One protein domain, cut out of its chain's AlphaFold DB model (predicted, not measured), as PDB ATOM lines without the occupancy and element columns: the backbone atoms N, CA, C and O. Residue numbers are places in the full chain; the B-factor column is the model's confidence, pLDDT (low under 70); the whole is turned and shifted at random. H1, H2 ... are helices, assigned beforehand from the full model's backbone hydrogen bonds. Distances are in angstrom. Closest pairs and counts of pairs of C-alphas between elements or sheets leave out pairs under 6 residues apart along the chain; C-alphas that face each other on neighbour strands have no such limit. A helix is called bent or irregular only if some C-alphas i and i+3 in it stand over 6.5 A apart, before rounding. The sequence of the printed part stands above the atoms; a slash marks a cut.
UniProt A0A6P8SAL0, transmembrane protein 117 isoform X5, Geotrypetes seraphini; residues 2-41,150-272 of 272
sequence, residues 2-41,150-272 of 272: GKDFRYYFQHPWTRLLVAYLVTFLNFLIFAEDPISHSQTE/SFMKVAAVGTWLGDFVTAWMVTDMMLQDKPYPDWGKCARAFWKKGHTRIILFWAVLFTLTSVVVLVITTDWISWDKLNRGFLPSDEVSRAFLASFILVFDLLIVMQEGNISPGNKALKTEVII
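What this domain is: This is residues 2 to 41 and 150 to 272 of the 272 residues of the protein "transmembrane protein 117 isoform X5" of Geotrypetes seraphini (UniProt A0A6P8SAL0). Four long helices, H8, H2, H4 and H6 in that order, stand side by side in a zigzag row, each running opposite to the next. Short helices lie at the ends of these long helices, H1, H5 and H9 at one end of the bundle and H3 and H7 at the other. The 163 printed residues hold nine named helices, H1 to H9 along the chain, and no named strand: all helix. The whole is only just compact, close to loose, with a radius of gyration of the C-alphas of 18.3 A and spans of 52 by 36 by 26 A.

Where its parts are: H4, the longest helix, residues 150 to 176, runs 39.0 A from C-alpha 150 at (47.598, 24.867, -34.224) to C-alpha 176 at (30.010, 58.606, -25.843). H2 is residues 12 to 32, 30.2 A; H6, 196 to 218, 32.2 A; H8, 235 to 256, 32.0 A. The short helices are H1, 5 to 9, from (28.920, 52.721, -4.367); H3, 34 to 37; H5, 185 to 191; H7, 223 to 226; and H9, 261 to 266, only just irregular, with C-alphas 262 and 265 6.7 A apart.

How they stand to each other: H4 is the hub. It touches H2 at a shallow tilt of 5 degrees, opposite ways; the closest C-alphas, of Ala 19 and Ala 167, are 5.1 A apart. It touches H6 at a shallow tilt of 24 degrees, opposite ways, closest at C-alphas of Lys 153 and Ile 216, 6.4 A. With residues 175 to 176 alone it touches H5, at a steep tilt of 57 degrees, closest at C-alphas of Leu 175 and Arg 188, 5.2 A. With residues 150 to 153 alone it touches H3, closest at C-alphas of Ser 36 and Met 152, 5.4 A. H2 touches H8 at a shallow tilt of 25 degrees, opposite ways, closest at C-alphas of Val 22 and Ile 245, 6.0 A. H1, H7 and H9 touch no helix. In H1, H4, H5, H6 and H8 every O i to N i+4 pair is within hydrogen-bond range; in H2 16 of 17 and in H9 0 of 2 are, with 2 of 3 O i to N i+3 pairs in H9, while H3 and H7 are too short for an O i to N i+4 pair.

The domain as a whole: The farthest C-alphas, of Gly 2 and Thr 40, are 58.1 A apart. Residues 42 to 149 are not printed; C-alphas 41 and 150 are 9.6 A apart across this cut. Of the links printed whole, none is long. Mean pLDDT of the printed part is 75.6; 44 residues are under 70, among them 219 to 234 and 256 to 272.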
ATOM      1  N   GLY A   2      23.580  61.411  -4.753       53.28
ATOM      2  CA  GLY A   2      24.652  61.014  -3.835       53.28
ATOM      3  C   GLY A   2      25.659  60.107  -4.544       53.28
ATOM      4  O   GLY A   2      25.281  59.354  -5.443       53.28
ATOM      5  N   LYS A   3      26.945  60.220  -4.196       61.72
ATOM      6  CA  LYS A   3      27.998  59.338  -4.714       61.72
ATOM      7  C   LYS A   3      27.881  57.972  -4.032       61.72
ATOM      8  O   LYS A   3      28.653  57.651  -3.135       61.72
ATOM      9  N   ASP A   4      26.879  57.200  -4.430       79.12
ATOM     10  CA  ASP A   4      26.682  55.836  -3.945       79.12
ATOM     11  C   ASP A   4      27.769  54.910  -4.506       79.12
ATOM     12  O   ASP A   4      28.362  55.191  -5.550       79.12
ATOM     13  N   PHE A   5      27.991  53.753  -3.875       77.50
ATOM     14  CA  PHE A   5      28.920  52.721  -4.367       77.50
ATOM     15  C   PHE A   5      28.720  52.408  -5.863       77.50
ATOM     16  O   PHE A   5      29.681  52.218  -6.602       77.50
ATOM     17  N   ARG A   6      27.468  52.451  -6.337       75.25
ATOM     18  CA  ARG A   6      27.103  52.269  -7.750       75.25
ATOM     19  C   ARG A   6      27.760  53.288  -8.685       75.25
ATOM     20  O   ARG A   6      28.177  52.907  -9.770       75.25
ATOM     21  N   TYR A   7      27.879  54.546  -8.265       76.00
ATOM     22  CA  TYR A   7      28.522  55.605  -9.046       76.00
ATOM     23  C   TYR A   7      30.019  55.329  -9.232       76.00
ATOM     24  O   TYR A   7      30.556  55.483 -10.322       76.00
ATOM     25  N   TYR A   8      30.695  54.857  -8.185       78.56
ATOM     26  CA  TYR A   8      32.106  54.480  -8.279       78.56
ATOM     27  C   TYR A   8      32.307  53.180  -9.061       78.56
ATOM     28  O   TYR A   8      33.227  53.082  -9.866       78.56
ATOM     29  N   PHE A   9      31.419  52.204  -8.882       80.69
ATOM     30  CA  PHE A   9      31.486  50.923  -9.581       80.69
ATOM     31  C   PHE A   9      31.217  51.046 -11.091       80.69
ATOM     32  O   PHE A   9      31.813  50.329 -11.887       80.69
ATOM     33  N   GLN A  10      30.349  51.976 -11.497       79.00
ATOM     34  CA  GLN A  10      30.043  52.275 -12.903       79.00
ATOM     35  C   GLN A  10      30.930  53.378 -13.487       79.00
ATOM     36  O   GLN A  10      30.648  53.884 -14.576       79.00
ATOM     37  N   HIS A  11      31.977  53.788 -12.770       83.69
ATOM     38  CA  HIS A  11      32.863  54.833 -13.246       83.69
ATOM     39  C   HIS A  11      33.594  54.362 -14.522       83.69
ATOM     40  O   HIS A  11      34.066  53.221 -14.559       83.69
ATOM     41  N   PRO A  12      33.756  55.220 -15.551       83.06
ATOM     42  CA  PRO A  12      34.402  54.846 -16.809       83.06
ATOM     43  C   PRO A  12      35.780  54.198 -16.631       83.06
ATOM     44  O   PRO A  12      36.059  53.177 -17.245       83.06
ATOM     45  N   TRP A  13      36.615  54.727 -15.728       85.25
ATOM     46  CA  TRP A  13      37.913  54.121 -15.397       85.25
ATOM     47  C   TRP A  13      37.811  52.671 -14.919       85.25
ATOM     48  O   TRP A  13      38.602  51.844 -15.353       85.25
ATOM     49  N   THR A  14      36.845  52.355 -14.056       86.06
ATOM     50  CA  THR A  14      36.673  51.001 -13.517       86.06
ATOM     51  C   THR A  14      36.205  50.036 -14.601       86.06
ATOM     52  O   THR A  14      36.714  48.926 -14.680       86.06
ATOM     53  N   ARG A  15      35.298  50.476 -15.480       86.62
ATOM     54  CA  ARG A  15      34.820  49.680 -16.620       86.62
ATOM     55  C   ARG A  15      35.920  49.388 -17.634       86.62
ATOM     56  O   ARG A  15      36.088  48.243 -18.034       86.62
ATOM     57  N   LEU A  16      36.691  50.410 -18.011       88.25
ATOM     58  CA  LEU A  16      37.839  50.244 -18.903       88.25
ATOM     59  C   LEU A  16      38.877  49.311 -18.278       88.25
ATOM     60  O   LEU A  16      39.354  48.401 -18.942       88.25
ATOM     61  N   LEU A  17      39.186  49.502 -16.993       89.62
ATOM     62  CA  LEU A  17      40.136  48.653 -16.282       89.62
ATOM     63  C   LEU A  17      39.688  47.190 -16.277       89.62
ATOM     64  O   LEU A  17      40.489  46.332 -16.619       89.62
ATOM     65  N   VAL A  18      38.425  46.907 -15.946       88.94
ATOM     66  CA  VAL A  18      37.877  45.541 -15.976       88.94
ATOM     67  C   VAL A  18      37.956  44.959 -17.392       88.94
ATOM     68  O   VAL A  18      38.473  43.860 -17.550       88.94
ATOM     69  N   ALA A  19      37.527  45.700 -18.419       87.38
ATOM     70  CA  ALA A  19      37.509  45.207 -19.795       87.38
ATOM     71  C   ALA A  19      38.913  44.888 -20.344       87.38
ATOM     72  O   ALA A  19      39.128  43.814 -20.893       87.38
ATOM     73  N   TYR A  20      39.888  45.782 -20.153       89.56
ATOM     74  CA  TYR A  20      41.263  45.538 -20.602       89.56
ATOM     75  C   TYR A  20      41.997  44.506 -19.733       89.56
ATOM     76  O   TYR A  20      42.867  43.795 -20.236       89.56
ATOM     77  N   LEU A  21      41.649  44.393 -18.445       89.12
ATOM     78  CA  LEU A  21      42.194  43.356 -17.571       89.12
ATOM     79  C   LEU A  21      41.741  41.963 -18.019       89.12
ATOM     80  O   LEU A  21      42.576  41.068 -18.068       89.12
ATOM     81  N   VAL A  22      40.471  41.787 -18.400       89.19
ATOM     82  CA  VAL A  22      39.973  40.528 -18.987       89.19
ATOM     83  C   VAL A  22      40.782  40.146 -20.217       89.19
ATOM     84  O   VAL A  22      41.322  39.046 -20.263       89.19
ATOM     85  N   THR A  23      40.957  41.075 -21.163       86.94
ATOM     86  CA  THR A  23      41.756  40.824 -22.371       86.94
ATOM     87  C   THR A  23      43.176  40.367 -22.026       86.94
ATOM     88  O   THR A  23      43.709  39.450 -22.645       86.94
ATOM     89  N   PHE A  24      43.801  40.975 -21.014       85.56
ATOM     90  CA  PHE A  24      45.124  40.568 -20.548       85.56
ATOM     91  C   PHE A  24      45.127  39.173 -19.901       85.56
ATOM     92  O   PHE A  24      46.001  38.360 -20.194       85.56
ATOM     93  N   LEU A  25      44.148  38.869 -19.046       85.38
ATOM     94  CA  LEU A  25      44.030  37.563 -18.393       85.38
ATOM     95  C   LEU A  25      43.745  36.441 -19.403       85.38
ATOM     96  O   LEU A  25      44.276  35.344 -19.249       85.38
ATOM     97  N   ASN A  26      42.989  36.723 -20.467       85.62
ATOM     98  CA  ASN A  26      42.759  35.790 -21.573       85.62
ATOM     99  C   ASN A  26      44.042  35.470 -22.363       85.62
ATOM    100  O   ASN A  26      44.207  34.353 -22.853       85.62
ATOM    101  N   PHE A  27      45.010  36.388 -22.425       80.81
ATOM    102  CA  PHE A  27      46.353  36.038 -22.902       80.81
ATOM    103  C   PHE A  27      47.139  35.210 -21.894       80.81
ATOM    104  O   PHE A  27      47.869  34.300 -22.287       80.81
ATOM    105  N   LEU A  28      46.999  35.516 -20.604       79.12
ATOM    106  CA  LEU A  28      47.713  34.807 -19.549       79.12
ATOM    107  C   LEU A  28      47.299  33.330 -19.482       79.12
ATOM    108  O   LEU A  28      48.167  32.471 -19.378       79.12
ATOM    109  N   ILE A  29      46.004  33.022 -19.624       79.88
ATOM    110  CA  ILE A  29      45.521  31.631 -19.627       79.88
ATOM    111  C   ILE A  29      46.044  30.854 -20.839       79.88
ATOM    112  O   ILE A  29      46.391  29.685 -20.709       79.88
ATOM    113  N   PHE A  30      46.171  31.502 -22.003       73.06
ATOM    114  CA  PHE A  30      46.771  30.878 -23.183       73.06
ATOM    115  C   PHE A  30      48.262  30.585 -22.981       73.06
ATOM    116  O   PHE A  30      48.739  29.532 -23.389       73.06
ATOM    117  N   ALA A  31      48.986  31.499 -22.330       71.38
ATOM    118  CA  ALA A  31      50.397  31.321 -22.005       71.38
ATOM    119  C   ALA A  31      50.644  30.218 -20.960       71.38
ATOM    120  O   ALA A  31      51.712  29.612 -20.953       71.38
ATOM    121  N   GLU A  32      49.683  29.971 -20.069       70.81
ATOM    122  CA  GLU A  32      49.776  28.942 -19.030       70.81
ATOM    123  C   GLU A  32      49.363  27.544 -19.530       70.81
ATOM    124  O   GLU A  32      49.769  26.542 -18.942       70.81
ATOM    125  N   ASP A  33      48.557  27.446 -20.594       69.81
ATOM    126  CA  ASP A  33      47.994  26.171 -21.045       69.81
ATOM    127  C   ASP A  33      49.009  25.305 -21.825       69.81
ATOM    128  O   ASP A  33      49.367  25.646 -22.960       69.81
ATOM    129  N   PRO A  34      49.426  24.131 -21.300       62.69
ATOM    130  CA  PRO A  34      50.389  23.250 -21.968       62.69
ATOM    131  C   PRO A  34      49.851  22.622 -23.265       62.69
ATOM    132  O   PRO A  34      50.630  22.146 -24.096       62.69
ATOM    133  N   ILE A  35      48.526  22.620 -23.477       63.12
ATOM    134  CA  ILE A  35      47.893  22.074 -24.693       63.12
ATOM    135  C   ILE A  35      48.300  22.881 -25.934       63.12
ATOM    136  O   ILE A  35      48.405  22.319 -27.029       63.12
ATOM    137  N   SER A  36      48.623  24.167 -25.762       57.22
ATOM    138  CA  SER A  36      49.100  25.059 -26.825       57.22
ATOM    139  C   SER A  36      50.413  24.595 -27.483       57.22
ATOM    140  O   SER A  36      50.675  24.927 -28.641       57.22
ATOM    141  N   HIS A  37      51.195  23.752 -26.799       63.44
ATOM    142  CA  HIS A  37      52.449  23.184 -27.303       63.44
ATOM    143  C   HIS A  37      52.331  21.711 -27.732       63.44
ATOM    144  O   HIS A  37      53.288  21.131 -28.256       63.44
ATOM    145  N   SER A  38      51.154  21.098 -27.565       69.44
ATOM    146  CA  SER A  38      50.957  19.683 -27.871       69.44
ATOM    147  C   SER A  38      50.937  19.402 -29.378       69.44
ATOM    148  O   SER A  38      50.234  20.051 -30.159       69.44
ATOM    149  N   GLN A  39      51.687  18.372 -29.780       73.56
ATOM    150  CA  GLN A  39      51.704  17.836 -31.146       73.56
ATOM    151  C   GLN A  39      50.661  16.733 -31.367       73.56
ATOM    152  O   GLN A  39      50.574  16.197 -32.471       73.56
ATOM    153  N   THR A  40      49.883  16.384 -30.338       77.50
ATOM    154  CA  THR A  40      48.793  15.417 -30.483       77.50
ATOM    155  C   THR A  40      47.705  15.981 -31.386       77.50
ATOM    156  O   THR A  40      47.510  17.199 -31.476       77.50
ATOM    157  N   GLU A  41      46.990  15.091 -32.058       77.50
ATOM    158  CA  GLU A  41      45.856  15.478 -32.882       77.50
ATOM    159  C   GLU A  41      44.750  16.114 -32.030       77.50
ATOM    160  O   GLU A  41      44.484  15.683 -30.905       77.50
ATOM    161  N   SER A 150      48.179  24.040 -33.153       81.38
ATOM    162  CA  SER A 150      47.598  24.867 -34.224       81.38
ATOM    163  C   SER A 150      46.152  25.254 -33.921       81.38
ATOM    164  O   SER A 150      45.775  26.410 -34.111       81.38
ATOM    165  N   PHE A 151      45.358  24.309 -33.409       83.31
ATOM    166  CA  PHE A 151      43.987  24.570 -32.982       83.31
ATOM    167  C   PHE A 151      43.936  25.647 -31.890       83.31
ATOM    168  O   PHE A 151      43.197  26.624 -32.012       83.31
ATOM    169  N   MET A 152      44.773  25.513 -30.861       81.50
ATOM    170  CA  MET A 152      44.842  26.456 -29.748       81.50
ATOM    171  C   MET A 152      45.305  27.844 -30.191       81.50
ATOM    172  O   MET A 152      44.752  28.834 -29.722       81.50
ATOM    173  N   LYS A 153      46.242  27.950 -31.143       85.31
ATOM    174  CA  LYS A 153      46.631  29.243 -31.737       85.31
ATOM    175  C   LYS A 153      45.451  29.920 -32.444       85.31
ATOM    176  O   LYS A 153      45.242  31.118 -32.264       85.31
ATOM    177  N   VAL A 154      44.646  29.170 -33.202       85.19
ATOM    178  CA  VAL A 154      43.432  29.704 -33.850       85.19
ATOM    179  C   VAL A 154      42.393  30.127 -32.809       85.19
ATOM    180  O   VAL A 154      41.827  31.215 -32.918       85.19
ATOM    181  N   ALA A 155      42.175  29.312 -31.775       85.31
ATOM    182  CA  ALA A 155      41.263  29.633 -30.678       85.31
ATOM    183  C   ALA A 155      41.705  30.890 -29.906       85.31
ATOM    184  O   ALA A 155      40.871  31.737 -29.582       85.31
ATOM    185  N   ALA A 156      43.008  31.063 -29.677       85.06
ATOM    186  CA  ALA A 156      43.575  32.247 -29.039       85.06
ATOM    187  C   ALA A 156      43.371  33.514 -29.876       85.06
ATOM    188  O   ALA A 156      42.946  34.537 -29.346       85.06
ATOM    189  N   VAL A 157      43.592  33.443 -31.194       87.44
ATOM    190  CA  VAL A 157      43.307  34.567 -32.104       87.44
ATOM    191  C   VAL A 157      41.813  34.905 -32.110       87.44
ATOM    192  O   VAL A 157      41.451  36.082 -32.092       87.44
ATOM    193  N   GLY A 158      40.940  33.893 -32.094       87.56
ATOM    194  CA  GLY A 158      39.491  34.085 -31.995       87.56
ATOM    195  C   GLY A 158      39.063  34.741 -30.679       87.56
ATOM    196  O   GLY A 158      38.259  35.672 -30.693       87.56
ATOM    197  N   THR A 159      39.642  34.304 -29.559       87.25
ATOM    198  CA  THR A 159      39.388  34.870 -28.223       87.25
ATOM    199  C   THR A 159      39.852  36.323 -28.159       87.25
ATOM    200  O   THR A 159      39.068  37.196 -27.798       87.25
ATOM    201  N   TRP A 160      41.067  36.613 -28.641       88.75
ATOM    202  CA  TRP A 160      41.573  37.981 -28.770       88.75
ATOM    203  C   TRP A 160      40.625  38.880 -29.569       88.75
ATOM    204  O   TRP A 160      40.354  40.004 -29.154       88.75
ATOM    205  N   LEU A 161      40.116  38.404 -30.711       88.69
ATOM    206  CA  LEU A 161      39.200  39.189 -31.536       88.69
ATOM    207  C   LEU A 161      37.921  39.537 -30.758       88.69
ATOM    208  O   LEU A 161      37.479  40.686 -30.787       88.69
ATOM    209  N   GLY A 162      37.346  38.563 -30.046       86.62
ATOM    210  CA  GLY A 162      36.159  38.760 -29.210       86.62
ATOM    211  C   GLY A 162      36.396  39.745 -28.063       86.62
ATOM    212  O   GLY A 162      35.610  40.680 -27.874       86.62
ATOM    213  N   ASP A 163      37.507  39.589 -27.344       87.56
ATOM    214  CA  ASP A 163      37.891  40.467 -26.238       87.56
ATOM    215  C   ASP A 163      38.184  41.882 -26.710       87.56
ATOM    216  O   ASP A 163      37.728  42.847 -26.097       87.56
ATOM    217  N   PHE A 164      38.914  42.021 -27.817       89.31
ATOM    218  CA  PHE A 164      39.230  43.312 -28.405       89.31
ATOM    219  C   PHE A 164      37.949  44.054 -28.777       89.31
ATOM    220  O   PHE A 164      37.775  45.209 -28.390       89.31
ATOM    221  N   VAL A 165      37.028  43.389 -29.483       87.38
ATOM    222  CA  VAL A 165      35.737  43.984 -29.849       87.38
ATOM    223  C   VAL A 165      34.963  44.382 -28.592       87.38
ATOM    224  O   VAL A 165      34.464  45.503 -28.529       87.38
ATOM    225  N   THR A 166      34.924  43.532 -27.564       85.19
ATOM    226  CA  THR A 166      34.227  43.819 -26.299       85.19
ATOM    227  C   THR A 166      34.837  45.017 -25.569       85.19
ATOM    228  O   THR A 166      34.123  45.961 -25.223       85.19
ATOM    229  N   ALA A 167      36.157  45.033 -25.379       87.62
ATOM    230  CA  ALA A 167      36.867  46.131 -24.735       87.62
ATOM    231  C   ALA A 167      36.685  47.441 -25.508       87.62
ATOM    232  O   ALA A 167      36.465  48.496 -24.910       87.62
ATOM    233  N   TRP A 168      36.699  47.385 -26.839       88.38
ATOM    234  CA  TRP A 168      36.512  48.566 -27.668       88.38
ATOM    235  C   TRP A 168      35.067  49.061 -27.704       88.38
ATOM    236  O   TRP A 168      34.844  50.271 -27.736       88.38
ATOM    237  N   MET A 169      34.084  48.161 -27.630       84.88
ATOM    238  CA  MET A 169      32.680  48.523 -27.429       84.88
ATOM    239  C   MET A 169      32.488  49.244 -26.093       84.88
ATOM    240  O   MET A 169      31.847  50.292 -26.060       84.88
ATOM    241  N   VAL A 170      33.089  48.746 -25.006       84.31
ATOM    242  CA  VAL A 170      33.065  49.427 -23.701       84.31
ATOM    243  C   VAL A 170      33.728  50.804 -23.805       84.31
ATOM    244  O   VAL A 170      33.159  51.795 -23.344       84.31
ATOM    245  N   THR A 171      34.885  50.904 -24.463       85.88
ATOM    246  CA  THR A 171      35.579  52.180 -24.694       85.88
ATOM    247  C   THR A 171      34.735  53.171 -25.486       85.88
ATOM    248  O   THR A 171      34.608  54.329 -25.076       85.88
ATOM    249  N   ASP A 172      34.109  52.731 -26.574       84.62
ATOM    250  CA  ASP A 172      33.228  53.566 -27.383       84.62
ATOM    251  C   ASP A 172      32.023  54.054 -26.572       84.62
ATOM    252  O   ASP A 172      31.746  55.257 -26.524       84.62
ATOM    253  N   MET A 173      31.371  53.145 -25.842       80.56
ATOM    254  CA  MET A 173      30.265  53.485 -24.955       80.56
ATOM    255  C   MET A 173      30.689  54.532 -23.921       80.56
ATOM    256  O   MET A 173      29.978  55.520 -23.744       80.56
ATOM    257  N   MET A 174      31.859  54.382 -23.290       82.25
ATOM    258  CA  MET A 174      32.334  55.308 -22.254       82.25
ATOM    259  C   MET A 174      32.681  56.687 -22.824       82.25
ATOM    260  O   MET A 174      32.373  57.711 -22.213       82.25
ATOM    261  N   LEU A 175      33.289  56.745 -24.011       81.62
ATOM    262  CA  LEU A 175      33.619  58.012 -24.670       81.62
ATOM    263  C   LEU A 175      32.363  58.753 -25.157       81.62
ATOM    264  O   LEU A 175      32.321  59.995 -25.183       81.62
ATOM    265  N   GLN A 176      31.296  58.023 -25.477       78.75
ATOM    266  CA  GLN A 176      30.010  58.606 -25.843       78.75
ATOM    267  C   GLN A 176      29.157  59.006 -24.623       78.75
ATOM    268  O   GLN A 176      28.421  59.997 -24.721       78.75
ATOM    269  N   ASP A 177      29.336  58.352 -23.470       71.31
ATOM    270  CA  ASP A 177      28.434  58.426 -22.314       71.31
ATOM    271  C   ASP A 177      28.271  59.830 -21.695       71.31
ATOM    272  O   ASP A 177      29.194  60.644 -21.646       71.31
ATOM    273  N   LYS A 178      27.069  60.151 -21.211       66.31
ATOM    274  CA  LYS A 178      26.704  61.480 -20.669       66.31
ATOM    275  C   LYS A 178      26.803  61.680 -19.135       66.31
ATOM    276  O   LYS A 178      26.960  62.837 -18.749       66.31
ATOM    277  N   PRO A 179      26.739  60.659 -18.251       68.69
ATOM    278  CA  PRO A 179      26.645  60.848 -16.803       68.69
ATOM    279  C   PRO A 179      27.952  61.310 -16.138       68.69
ATOM    280  O   PRO A 179      27.904  61.806 -15.016       68.69
ATOM    281  N   TYR A 180      29.099  61.214 -16.824       73.19
ATOM    282  CA  TYR A 180      30.403  61.682 -16.331       73.19
ATOM    283  C   TYR A 180      30.951  62.815 -17.218       73.19
ATOM    284  O   TYR A 180      31.850  62.592 -18.033       73.19
ATOM    285  N   PRO A 181      30.409  64.044 -17.115       69.81
ATOM    286  CA  PRO A 181      30.801  65.158 -17.980       69.81
ATOM    287  C   PRO A 181      32.251  65.612 -17.761       69.81
ATOM    288  O   PRO A 181      32.883  66.105 -18.695       69.81
ATOM    289  N   ASP A 182      32.796  65.417 -16.556       78.12
ATOM    290  CA  ASP A 182      34.164  65.826 -16.232       78.12
ATOM    291  C   ASP A 182      35.242  64.833 -16.669       78.12
ATOM    292  O   ASP A 182      36.422  65.182 -16.736       78.12
ATOM    293  N   TRP A 183      34.845  63.614 -17.026       79.38
ATOM    294  CA  TRP A 183      35.771  62.561 -17.400       79.38
ATOM    295  C   TRP A 183      36.201  62.675 -18.870       79.38
ATOM    296  O   TRP A 183      35.373  62.759 -19.781       79.38
ATOM    297  N   GLY A 184      37.518  62.670 -19.105       76.31
ATOM    298  CA  GLY A 184      38.103  62.479 -20.436       76.31
ATOM    299  C   GLY A 184      37.748  63.541 -21.484       76.31
ATOM    300  O   GLY A 184      37.674  63.204 -22.662       76.31
ATOM    301  N   LYS A 185      37.527  64.810 -21.100       82.69
ATOM    302  CA  LYS A 185      37.021  65.883 -21.993       82.69
ATOM    303  C   LYS A 185      37.739  65.951 -23.350       82.69
ATOM    304  O   LYS A 185      37.078  65.949 -24.385       82.69
ATOM    305  N   CYS A 186      39.074  65.946 -23.354       82.69
ATOM    306  CA  CYS A 186      39.880  65.982 -24.580       82.69
ATOM    307  C   CYS A 186      39.708  64.718 -25.436       82.69
ATOM    308  O   CYS A 186      39.460  64.821 -26.636       82.69
ATOM    309  N   ALA A 187      39.780  63.534 -24.819       82.00
ATOM    310  CA  ALA A 187      39.617  62.256 -25.512       82.00
ATOM    311  C   ALA A 187      38.219  62.130 -26.133       82.00
ATOM    312  O   ALA A 187      38.082  61.705 -27.275       82.00
ATOM    313  N   ARG A 188      37.180  62.586 -25.429       83.06
ATOM    314  CA  ARG A 188      35.797  62.589 -25.919       83.06
ATOM    315  C   ARG A 188      35.575  63.585 -27.051       83.06
ATOM    316  O   ARG A 188      34.890  63.256 -28.015       83.06
ATOM    317  N   ALA A 189      36.140  64.788 -26.942       82.56
ATOM    318  CA  ALA A 189      36.065  65.792 -28.001       82.56
ATOM    319  C   ALA A 189      36.736  65.293 -29.288       82.56
ATOM    320  O   ALA A 189      36.201  65.489 -30.375       82.56
ATOM    321  N   PHE A 190      37.866  64.596 -29.157       86.00
ATOM    322  CA  PHE A 190      38.548  63.949 -30.271       86.00
ATOM    323  C   PHE A 190      37.747  62.766 -30.840       86.00
ATOM    324  O   PHE A 190      37.544  62.695 -32.049       86.00
ATOM    325  N   TRP A 191      37.216  61.890 -29.981       84.44
ATOM    326  CA  TRP A 191      36.445  60.710 -30.392       84.44
ATOM    327  C   TRP A 191      35.175  61.062 -31.170       84.44
ATOM    328  O   TRP A 191      34.848  60.427 -32.168       84.44
ATOM    329  N   LYS A 192      34.475  62.118 -30.737       80.94
ATOM    330  CA  LYS A 192      33.240  62.611 -31.367       80.94
ATOM    331  C   LYS A 192      33.488  63.444 -32.629       80.94
ATOM    332  O   LYS A 192      32.531  63.882 -33.266       80.94
ATOM    333  N   LYS A 193      34.746  63.709 -32.994       84.75
ATOM    334  CA  LYS A 193      35.080  64.559 -34.138       84.75
ATOM    335  C   LYS A 193      35.013  63.766 -35.444       84.75
ATOM    336  O   LYS A 193      35.929  63.008 -35.764       84.75
ATOM    337  N   GLY A 194      33.975  64.008 -36.243       83.19
ATOM    338  CA  GLY A 194      33.848  63.465 -37.602       83.19
ATOM    339  C   GLY A 194      33.950  61.936 -37.652       83.19
ATOM    340  O   GLY A 194      33.371  61.244 -36.822       83.19
ATOM    341  N   HIS A 195      34.727  61.411 -38.603       85.06
ATOM    342  CA  HIS A 195      34.902  59.967 -38.834       85.06
ATOM    343  C   HIS A 195      36.048  59.338 -38.019       85.06
ATOM    344  O   HIS A 195      36.429  58.193 -38.261       85.06
ATOM    345  N   THR A 196      36.600  60.068 -37.043       84.69
ATOM    346  CA  THR A 196      37.759  59.633 -36.243       84.69
ATOM    347  C   THR A 196      37.499  58.304 -35.531       84.69
ATOM    348  O   THR A 196      38.374  57.443 -35.523       84.69
ATOM    349  N   ARG A 197      36.277  58.089 -35.022       83.06
ATOM    350  CA  ARG A 197      35.836  56.829 -34.397       83.06
ATOM    351  C   ARG A 197      36.054  55.613 -35.304       83.06
ATOM    352  O   ARG A 197      36.660  54.635 -34.883       83.06
ATOM    353  N   ILE A 198      35.562  55.684 -36.542       86.19
ATOM    354  CA  ILE A 198      35.590  54.561 -37.492       86.19
ATOM    355  C   ILE A 198      37.029  54.292 -37.938       86.19
ATOM    356  O   ILE A 198      37.476  53.149 -37.927       86.19
ATOM    357  N   ILE A 199      37.774  55.348 -38.277       88.31
ATOM    358  CA  ILE A 199      39.166  55.223 -38.726       88.31
ATOM    359  C   ILE A 199      40.036  54.623 -37.617       88.31
ATOM    360  O   ILE A 199      40.800  53.700 -37.882       88.31
ATOM    361  N   LEU A 200      39.901  55.103 -36.374       88.06
ATOM    362  CA  LEU A 200      40.651  54.563 -35.239       88.06
ATOM    363  C   LEU A 200      40.274  53.121 -34.934       88.06
ATOM    364  O   LEU A 200      41.170  52.328 -34.681       88.06
ATOM    365  N   PHE A 201      38.984  52.780 -34.974       87.81
ATOM    366  CA  PHE A 201      38.539  51.406 -34.760       87.81
ATOM    367  C   PHE A 201      39.251  50.447 -35.714       87.81
ATOM    368  O   PHE A 201      39.929  49.526 -35.265       87.81
ATOM    369  N   TRP A 202      39.166  50.705 -37.021       89.31
ATOM    370  CA  TRP A 202      39.770  49.830 -38.022       89.31
ATOM    371  C   TRP A 202      41.298  49.848 -37.966       89.31
ATOM    372  O   TRP A 202      41.918  48.788 -38.005       89.31
ATOM    373  N   ALA A 203      41.918  51.022 -37.815       91.94
ATOM    374  CA  ALA A 203      43.371  51.123 -37.716       91.94
ATOM    375  C   ALA A 203      43.917  50.351 -36.506       91.94
ATOM    376  O   ALA A 203      44.873  49.589 -36.642       91.94
ATOM    377  N   VAL A 204      43.298  50.504 -35.332       90.81
ATOM    378  CA  VAL A 204      43.718  49.815 -34.105       90.81
ATOM    379  C   VAL A 204      43.415  48.317 -34.184       90.81
ATOM    380  O   VAL A 204      44.277  47.516 -33.833       90.81
ATOM    381  N   LEU A 205      42.248  47.926 -34.709       89.38
ATOM    382  CA  LEU A 205      41.883  46.523 -34.907       89.38
ATOM    383  C   LEU A 205      42.912  45.806 -35.784       89.38
ATOM    384  O   LEU A 205      43.446  44.778 -35.374       89.38
ATOM    385  N   PHE A 206      43.223  46.343 -36.966       90.44
ATOM    386  CA  PHE A 206      44.161  45.693 -37.883       90.44
ATOM    387  C   PHE A 206      45.587  45.675 -37.335       90.44
ATOM    388  O   PHE A 206      46.265  44.652 -37.439       90.44
ATOM    389  N   THR A 207      46.048  46.772 -36.728       91.56
ATOM    390  CA  THR A 207      47.417  46.850 -36.194       91.56
ATOM    391  C   THR A 207      47.614  45.931 -34.995       91.56
ATOM    392  O   THR A 207      48.520  45.098 -35.024       91.56
ATOM    393  N   LEU A 208      46.753  46.002 -33.975       88.88
ATOM    394  CA  LEU A 208      46.880  45.144 -32.798       88.88
ATOM    395  C   LEU A 208      46.629  43.675 -33.133       88.88
ATOM    396  O   LEU A 208      47.378  42.826 -32.660       88.88
ATOM    397  N   THR A 209      45.653  43.358 -33.991       89.56
ATOM    398  CA  THR A 209      45.424  41.965 -34.410       89.56
ATOM    399  C   THR A 209      46.628  41.412 -35.161       89.56
ATOM    400  O   THR A 209      47.027  40.283 -34.900       89.56
ATOM    401  N   SER A 210      47.273  42.205 -36.022       88.94
ATOM    402  CA  SER A 210      48.506  41.777 -36.698       88.94
ATOM    403  C   SER A 210      49.637  41.501 -35.705       88.94
ATOM    404  O   SER A 210      50.316  40.484 -35.821       88.94
ATOM    405  N   VAL A 211      49.820  42.370 -34.704       88.12
ATOM    406  CA  VAL A 211      50.825  42.176 -33.645       88.12
ATOM    407  C   VAL A 211      50.528  40.915 -32.835       88.12
ATOM    408  O   VAL A 211      51.417  40.093 -32.641       88.12
ATOM    409  N   VAL A 212      49.283  40.727 -32.399       85.56
ATOM    410  CA  VAL A 212      48.869  39.564 -31.603       85.56
ATOM    411  C   VAL A 212      49.023  38.267 -32.387       85.56
ATOM    412  O   VAL A 212      49.602  37.311 -31.875       85.56
ATOM    413  N   VAL A 213      48.575  38.235 -33.644       86.50
ATOM    414  CA  VAL A 213      48.758  37.072 -34.518       86.50
ATOM    415  C   VAL A 213      50.243  36.769 -34.688       86.50
ATOM    416  O   VAL A 213      50.631  35.609 -34.588       86.50
ATOM    417  N   LEU A 214      51.098  37.779 -34.876       85.62
ATOM    418  CA  LEU A 214      52.543  37.578 -34.990       85.62
ATOM    419  C   LEU A 214      53.123  36.982 -33.702       85.62
ATOM    420  O   LEU A 214      53.858  35.999 -33.774       85.62
ATOM    421  N   VAL A 215      52.752  37.517 -32.536       82.56
ATOM    422  CA  VAL A 215      53.212  37.023 -31.227       82.56
ATOM    423  C   VAL A 215      52.787  35.569 -30.994       82.56
ATOM    424  O   VAL A 215      53.628  34.759 -30.606       82.56
ATOM    425  N   ILE A 216      51.526  35.221 -31.277       80.25
ATOM    426  CA  ILE A 216      50.982  33.859 -31.110       80.25
ATOM    427  C   ILE A 216      51.601  32.876 -32.116       80.25
ATOM    428  O   ILE A 216      51.855  31.716 -31.795       80.25
ATOM    429  N   THR A 217      51.816  33.298 -33.362       77.81
ATOM    430  CA  THR A 217      52.299  32.396 -34.422       77.81
ATOM    431  C   THR A 217      53.802  32.167 -34.358       77.81
ATOM    432  O   THR A 217      54.238  31.034 -34.554       77.81
ATOM    433  N   THR A 218      54.577  33.211 -34.054       71.75
ATOM    434  CA  THR A 218      56.050  33.194 -34.073       71.75
ATOM    435  C   THR A 218      56.648  32.615 -32.786       71.75
ATOM    436  O   THR A 218      57.862  32.456 -32.708       71.75
ATOM    437  N   ASP A 219      55.826  32.323 -31.767       65.75
ATOM    438  CA  ASP A 219      56.269  31.898 -30.428       65.75
ATOM    439  C   ASP A 219      57.392  32.813 -29.883       65.75
ATOM    440  O   ASP A 219      58.311  32.380 -29.185       65.75
ATOM    441  N   TRP A 220      57.348  34.106 -30.251       57.75
ATOM    442  CA  TRP A 220      58.466  35.043 -30.070       57.75
ATOM    443  C   TRP A 220      58.768  35.291 -28.589       57.75
ATOM    444  O   TRP A 220      59.911  35.531 -28.198       57.75
ATOM    445  N   ILE A 221      57.733  35.175 -27.759       58.41
ATOM    446  CA  ILE A 221      57.834  35.130 -26.308       58.41
ATOM    447  C   ILE A 221      57.776  33.657 -25.913       58.41
ATOM    448  O   ILE A 221      56.724  33.027 -25.974       58.41
ATOM    449  N   SER A 222      58.911  33.099 -25.487       58.50
ATOM    450  CA  SER A 222      58.932  31.789 -24.838       58.50
ATOM    451  C   SER A 222      58.304  31.931 -23.451       58.50
ATOM    452  O   SER A 222      59.004  32.233 -22.478       58.50
ATOM    453  N   TRP A 223      56.984  31.771 -23.380       58.03
ATOM    454  CA  TRP A 223      56.197  31.919 -22.157       58.03
ATOM    455  C   TRP A 223      56.697  31.004 -21.036       58.03
ATOM    456  O   TRP A 223      56.795  31.459 -19.903       58.03
ATOM    457  N   ASP A 224      57.216  29.816 -21.363       56.78
ATOM    458  CA  ASP A 224      57.916  28.924 -20.424       56.78
ATOM    459  C   ASP A 224      59.090  29.583 -19.686       56.78
ATOM    460  O   ASP A 224      59.356  29.282 -18.522       56.78
ATOM    461  N   LYS A 225      59.830  30.489 -20.344       57.25
ATOM    462  CA  LYS A 225      60.932  31.222 -19.700       57.25
ATOM    463  C   LYS A 225      60.427  32.395 -18.868       57.25
ATOM    464  O   LYS A 225      61.057  32.712 -17.862       57.25
ATOM    465  N   LEU A 226      59.324  33.022 -19.277       56.59
ATOM    466  CA  LEU A 226      58.691  34.121 -18.543       56.59
ATOM    467  C   LEU A 226      57.955  33.611 -17.288       56.59
ATOM    468  O   LEU A 226      57.904  34.306 -16.280       56.59
ATOM    469  N   ASN A 227      57.449  32.375 -17.335       53.22
ATOM    470  CA  ASN A 227      56.668  31.731 -16.282       53.22
ATOM    471  C   ASN A 227      57.522  30.967 -15.249       53.22
ATOM    472  O   ASN A 227      56.985  30.356 -14.325       53.22
ATOM    473  N   ARG A 228      58.862  31.003 -15.349       50.72
ATOM    474  CA  ARG A 228      59.760  30.449 -14.317       50.72
ATOM    475  C   ARG A 228      59.671  31.276 -13.027       50.72
ATOM    476  O   ARG A 228      60.527  32.112 -12.759       50.72
ATOM    477  N   GLY A 229      58.642  31.009 -12.223       51.84
ATOM    478  CA  GLY A 229      58.534  31.448 -10.831       51.84
ATOM    479  C   GLY A 229      57.373  32.382 -10.483       51.84
ATOM    480  O   GLY A 229      57.298  32.774  -9.324       51.84
ATOM    481  N   PHE A 230      56.478  32.741 -11.416       50.84
ATOM    482  CA  PHE A 230      55.338  33.612 -11.081       50.84
ATOM    483  C   PHE A 230      54.103  32.836 -10.595       50.84
ATOM    484  O   PHE A 230      53.451  33.300  -9.665       50.84
ATOM    485  N   LEU A 231      53.836  31.641 -11.136       49.03
ATOM    486  CA  LEU A 231      52.818  30.688 -10.673       49.03
ATOM    487  C   LEU A 231      53.310  29.259 -10.987       49.03
ATOM    488  O   LEU A 231      53.721  29.016 -12.121       49.03
ATOM    489  N   PRO A 232      53.328  28.307 -10.034       49.66
ATOM    490  CA  PRO A 232      53.513  26.902 -10.389       49.66
ATOM    491  C   PRO A 232      52.351  26.499 -11.305       49.66
ATOM    492  O   PRO A 232      51.201  26.719 -10.939       49.66
ATOM    493  N   SER A 233      52.653  25.981 -12.501       56.34
ATOM    494  CA  SER A 233      51.677  25.517 -13.501       56.34
ATOM    495  C   SER A 233      50.941  24.256 -13.033       56.34
ATOM    496  O   SER A 233      51.056  23.191 -13.638       56.34
ATOM    497  N   ASP A 234      50.206  24.372 -11.933       66.50
ATOM    498  CA  ASP A 234      49.323  23.342 -11.413       66.50
ATOM    499  C   ASP A 234      47.924  23.536 -12.007       66.50
ATOM    500  O   ASP A 234      47.483  24.643 -12.311       66.50
ATOM    501  N   GLU A 235      47.153  22.459 -12.145       72.81
ATOM    502  CA  GLU A 235      45.770  22.540 -12.646       72.81
ATOM    503  C   GLU A 235      44.902  23.527 -11.839       72.81
ATOM    504  O   GLU A 235      43.967  24.131 -12.368       72.81
ATOM    505  N   VAL A 236      45.258  23.743 -10.569       80.06
ATOM    506  CA  VAL A 236      44.607  24.683  -9.654       80.06
ATOM    507  C   VAL A 236      44.824  26.143 -10.061       80.06
ATOM    508  O   VAL A 236      43.868  26.917  -9.998       80.06
ATOM    509  N   SER A 237      46.028  26.545 -10.492       79.56
ATOM    510  CA  SER A 237      46.291  27.936 -10.902       79.56
ATOM    511  C   SER A 237      45.526  28.286 -12.175       79.56
ATOM    512  O   SER A 237      44.848  29.312 -12.209       79.56
ATOM    513  N   ARG A 238      45.507  27.370 -13.151       81.62
ATOM    514  CA  ARG A 238      44.703  27.491 -14.379       81.62
ATOM    515  C   ARG A 238      43.211  27.591 -14.080       81.62
ATOM    516  O   ARG A 238      42.526  28.458 -14.620       81.62
ATOM    517  N   ALA A 239      42.694  26.730 -13.201       84.44
ATOM    518  CA  ALA A 239      41.286  26.757 -12.807       84.44
ATOM    519  C   ALA A 239      40.919  28.054 -12.067       84.44
ATOM    520  O   ALA A 239      39.845  28.619 -12.294       84.44
ATOM    521  N   PHE A 240      41.813  28.551 -11.207       86.81
ATOM    522  CA  PHE A 240      41.634  29.824 -10.516       86.81
ATOM    523  C   PHE A 240      41.644  31.002 -11.495       86.81
ATOM    524  O   PHE A 240      40.750  31.844 -11.435       86.81
ATOM    525  N   LEU A 241      42.592  31.031 -12.437       86.00
ATOM    526  CA  LEU A 241      42.682  32.057 -13.473       86.00
ATOM    527  C   LEU A 241      41.434  32.065 -14.367       86.00
ATOM    528  O   LEU A 241      40.840  33.121 -14.571       86.00
ATOM    529  N   ALA A 242      40.974  30.896 -14.821       86.94
ATOM    530  CA  ALA A 242      39.740  30.763 -15.595       86.94
ATOM    531  C   ALA A 242      38.503  31.237 -14.809       86.94
ATOM    532  O   ALA A 242      37.649  31.945 -15.344       86.94
ATOM    533  N   SER A 243      38.422  30.902 -13.518       88.94
ATOM    534  CA  SER A 243      37.344  31.378 -12.641       88.94
ATOM    535  C   SER A 243      37.384  32.898 -12.473       88.94
ATOM    536  O   SER A 243      36.342  33.550 -12.467       88.94
ATOM    537  N   PHE A 244      38.583  33.473 -12.364       88.94
ATOM    538  CA  PHE A 244      38.780  34.913 -12.267       88.94
ATOM    539  C   PHE A 244      38.323  35.611 -13.552       88.94
ATOM    540  O   PHE A 244      37.508  36.523 -13.475       88.94
ATOM    541  N   ILE A 245      38.740  35.129 -14.727       88.56
ATOM    542  CA  ILE A 245      38.281  35.638 -16.032       88.56
ATOM    543  C   ILE A 245      36.750  35.647 -16.097       88.56
ATOM    544  O   ILE A 245      36.155  36.692 -16.348       88.56
ATOM    545  N   LEU A 246      36.105  34.527 -15.753       89.44
ATOM    546  CA  LEU A 246      34.646  34.407 -15.774       89.44
ATOM    547  C   LEU A 246      33.948  35.409 -14.839       89.44
ATOM    548  O   LEU A 246      32.911  35.977 -15.186       89.44
ATOM    549  N   VAL A 247      34.506  35.651 -13.650       90.69
ATOM    550  CA  VAL A 247      33.972  36.666 -12.732       90.69
ATOM    551  C   VAL A 247      34.099  38.060 -13.342       90.69
ATOM    552  O   VAL A 247      33.142  38.830 -13.275       90.69
ATOM    553  N   PHE A 248      35.235  38.400 -13.953       88.88
ATOM    554  CA  PHE A 248      35.428  39.716 -14.565       88.88
ATOM    555  C   PHE A 248      34.560  39.919 -15.813       88.88
ATOM    556  O   PHE A 248      33.986  40.998 -15.963       88.88
ATOM    557  N   ASP A 249      34.351  38.885 -16.627       86.06
ATOM    558  CA  ASP A 249      33.371  38.906 -17.719       86.06
ATOM    559  C   ASP A 249      31.962  39.200 -17.203       86.06
ATOM    560  O   ASP A 249      31.240  40.054 -17.730       86.06
ATOM    561  N   LEU A 250      31.573  38.548 -16.104       86.19
ATOM    562  CA  LEU A 250      30.288  38.812 -15.472       86.19
ATOM    563  C   LEU A 250      30.218  40.242 -14.916       86.19
ATOM    564  O   LEU A 250      29.167  40.882 -15.014       86.19
ATOM    565  N   LEU A 251      31.323  40.779 -14.383       86.75
ATOM    566  CA  LEU A 251      31.393  42.168 -13.926       86.75
ATOM    567  C   LEU A 251      31.160  43.156 -15.073       86.75
ATOM    568  O   LEU A 251      30.447  44.135 -14.849       86.75
ATOM    569  N   ILE A 252      31.661  42.896 -16.288       83.62
ATOM    570  CA  ILE A 252      31.370  43.729 -17.471       83.62
ATOM    571  C   ILE A 252      29.855  43.775 -17.708       83.62
ATOM    572  O   ILE A 252      29.260  44.855 -17.789       83.62
ATOM    573  N   VAL A 253      29.193  42.613 -17.728       79.81
ATOM    574  CA  VAL A 253      27.736  42.524 -17.934       79.81
ATOM    575  C   VAL A 253      26.963  43.227 -16.812       79.81
ATOM    576  O   VAL A 253      26.014  43.974 -17.074       79.81
ATOM    577  N   MET A 254      27.370  43.032 -15.555       81.25
ATOM    578  CA  MET A 254      26.737  43.659 -14.389       81.25
ATOM    579  C   MET A 254      26.895  45.180 -14.390       81.25
ATOM    580  O   MET A 254      25.955  45.902 -14.039       81.25
ATOM    581  N   GLN A 255      28.066  45.678 -14.785       77.81
ATOM    582  CA  GLN A 255      28.318  47.105 -14.915       77.81
ATOM    583  C   GLN A 255      27.429  47.699 -16.009       77.81
ATOM    584  O   GLN A 255      26.867  48.774 -15.799       77.81
ATOM    585  N   GLU A 256      27.245  47.012 -17.138       66.19
ATOM    586  CA  GLU A 256      26.444  47.453 -18.291       66.19
ATOM    587  C   GLU A 256      24.919  47.386 -18.098       66.19
ATOM    588  O   GLU A 256      24.181  48.223 -18.628       66.19
ATOM    589  N   GLY A 257      24.419  46.430 -17.310       58.00
ATOM    590  CA  GLY A 257      22.987  46.120 -17.204       58.00
ATOM    591  C   GLY A 257      22.068  47.240 -16.688       58.00
ATOM    592  O   GLY A 257      20.852  47.143 -16.847       58.00
ATOM    593  N   ASN A 258      22.615  48.314 -16.108       48.75
ATOM    594  CA  ASN A 258      21.846  49.340 -15.388       48.75
ATOM    595  C   ASN A 258      21.884  50.747 -16.009       48.75
ATOM    596  O   ASN A 258      21.447  51.707 -15.373       48.75
ATOM    597  N   ILE A 259      22.368  50.902 -17.245       49.22
ATOM    598  CA  ILE A 259      22.259  52.183 -17.957       49.22
ATOM    599  C   ILE A 259      20.774  52.438 -18.297       49.22
ATOM    600  O   ILE A 259      20.128  51.639 -18.979       49.22
ATOM    601  N   SER A 260      20.229  53.555 -17.800       34.94
ATOM    602  CA  SER A 260      18.835  53.997 -17.966       34.94
ATOM    603  C   SER A 260      18.287  53.861 -19.402       34.94
ATOM    604  O   SER A 260      19.019  54.069 -20.372       34.94
ATOM    605  N   PRO A 261      16.970  53.602 -19.566       39.84
ATOM    606  CA  PRO A 261      16.335  53.311 -20.858       39.84
ATOM    607  C   PRO A 261      16.503  54.395 -21.938       39.84
ATOM    608  O   PRO A 261      16.401  54.071 -23.116       39.84
ATOM    609  N   GLY A 262      16.832  55.641 -21.577       38.16
ATOM    610  CA  GLY A 262      17.097  56.727 -22.533       38.16
ATOM    611  C   GLY A 262      18.406  56.612 -23.329       38.16
ATOM    612  O   GLY A 262      18.549  57.288 -24.340       38.16
ATOM    613  N   ASN A 263      19.345  55.749 -22.921       40.97
ATOM    614  CA  ASN A 263      20.611  55.514 -23.639       40.97
ATOM    615  C   ASN A 263      20.548  54.298 -24.585       40.97
ATOM    616  O   ASN A 263      21.509  54.019 -25.297       40.97
ATOM    617  N   LYS A 264      19.424  53.565 -24.620       44.38
ATOM    618  CA  LYS A 264      19.258  52.400 -25.506       44.38
ATOM    619  C   LYS A 264      19.143  52.772 -26.983       44.38
ATOM    620  O   LYS A 264      19.518  51.964 -27.818       44.38
ATOM    621  N   ALA A 265      18.714  53.994 -27.300       36.94
ATOM    622  CA  ALA A 265      18.626  54.476 -28.679       36.94
ATOM    623  C   ALA A 265      20.002  54.661 -29.355       36.94
ATOM    624  O   ALA A 265      20.081  54.667 -30.575       36.94
ATOM    625  N   LEU A 266      21.088  54.770 -28.576       39.91
ATOM    626  CA  LEU A 266      22.465  54.818 -29.088       39.91
ATOM    627  C   LEU A 266      23.096  53.424 -29.254       39.91
ATOM    628  O   LEU A 266      24.160  53.318 -29.852       39.91
ATOM    629  N   LYS A 267      22.448  52.344 -28.777       43.81
ATOM    630  CA  LYS A 267      22.947  50.965 -28.958       43.81
ATOM    631  C   LYS A 267      22.815  50.449 -30.396       43.81
ATOM    632  O   LYS A 267      23.315  49.367 -30.682       43.81
ATOM    633  N   THR A 268      22.165  51.196 -31.288       40.84
ATOM    634  CA  THR A 268      21.925  50.778 -32.678       40.84
ATOM    635  C   THR A 268      23.004  51.259 -33.654       40.84
ATOM    636  O   THR A 268      23.019  50.809 -34.790       40.84
ATOM    637  N   GLU A 269      23.945  52.106 -33.223       37.41
ATOM    638  CA  GLU A 269      25.120  52.494 -34.023       37.41
ATOM    639  C   GLU A 269      26.405  51.839 -33.492       37.41
ATOM    640  O   GLU A 269      27.457  52.475 -33.379       37.41
ATOM    641  N   VAL A 270      26.329  50.554 -33.135       42.59
ATOM    642  CA  VAL A 270      27.545  49.741 -33.050       42.59
ATOM    643  C   VAL A 270      28.070  49.625 -34.472       42.59
ATOM    644  O   VAL A 270      27.340  49.210 -35.364       42.59
ATOM    645  N   ILE A 271      29.313  50.064 -34.648       40.34
ATOM    646  CA  ILE A 271      30.067  50.108 -35.899       40.34
ATOM    647  C   ILE A 271      29.951  48.755 -36.617       40.34
ATOM    648  O   ILE A 271      30.675  47.813 -36.299       40.34
ATOM    649  N   ILE A 272      29.025  48.690 -37.569       37.31
ATOM    650  CA  ILE A 272      29.044  47.836 -38.756       37.31
ATOM    651  C   ILE A 272      28.684  48.759 -39.915       37.31
ATOM    652  O   ILE A 272      27.641  49.444 -39.806       37.31
TER     653      ILE A 272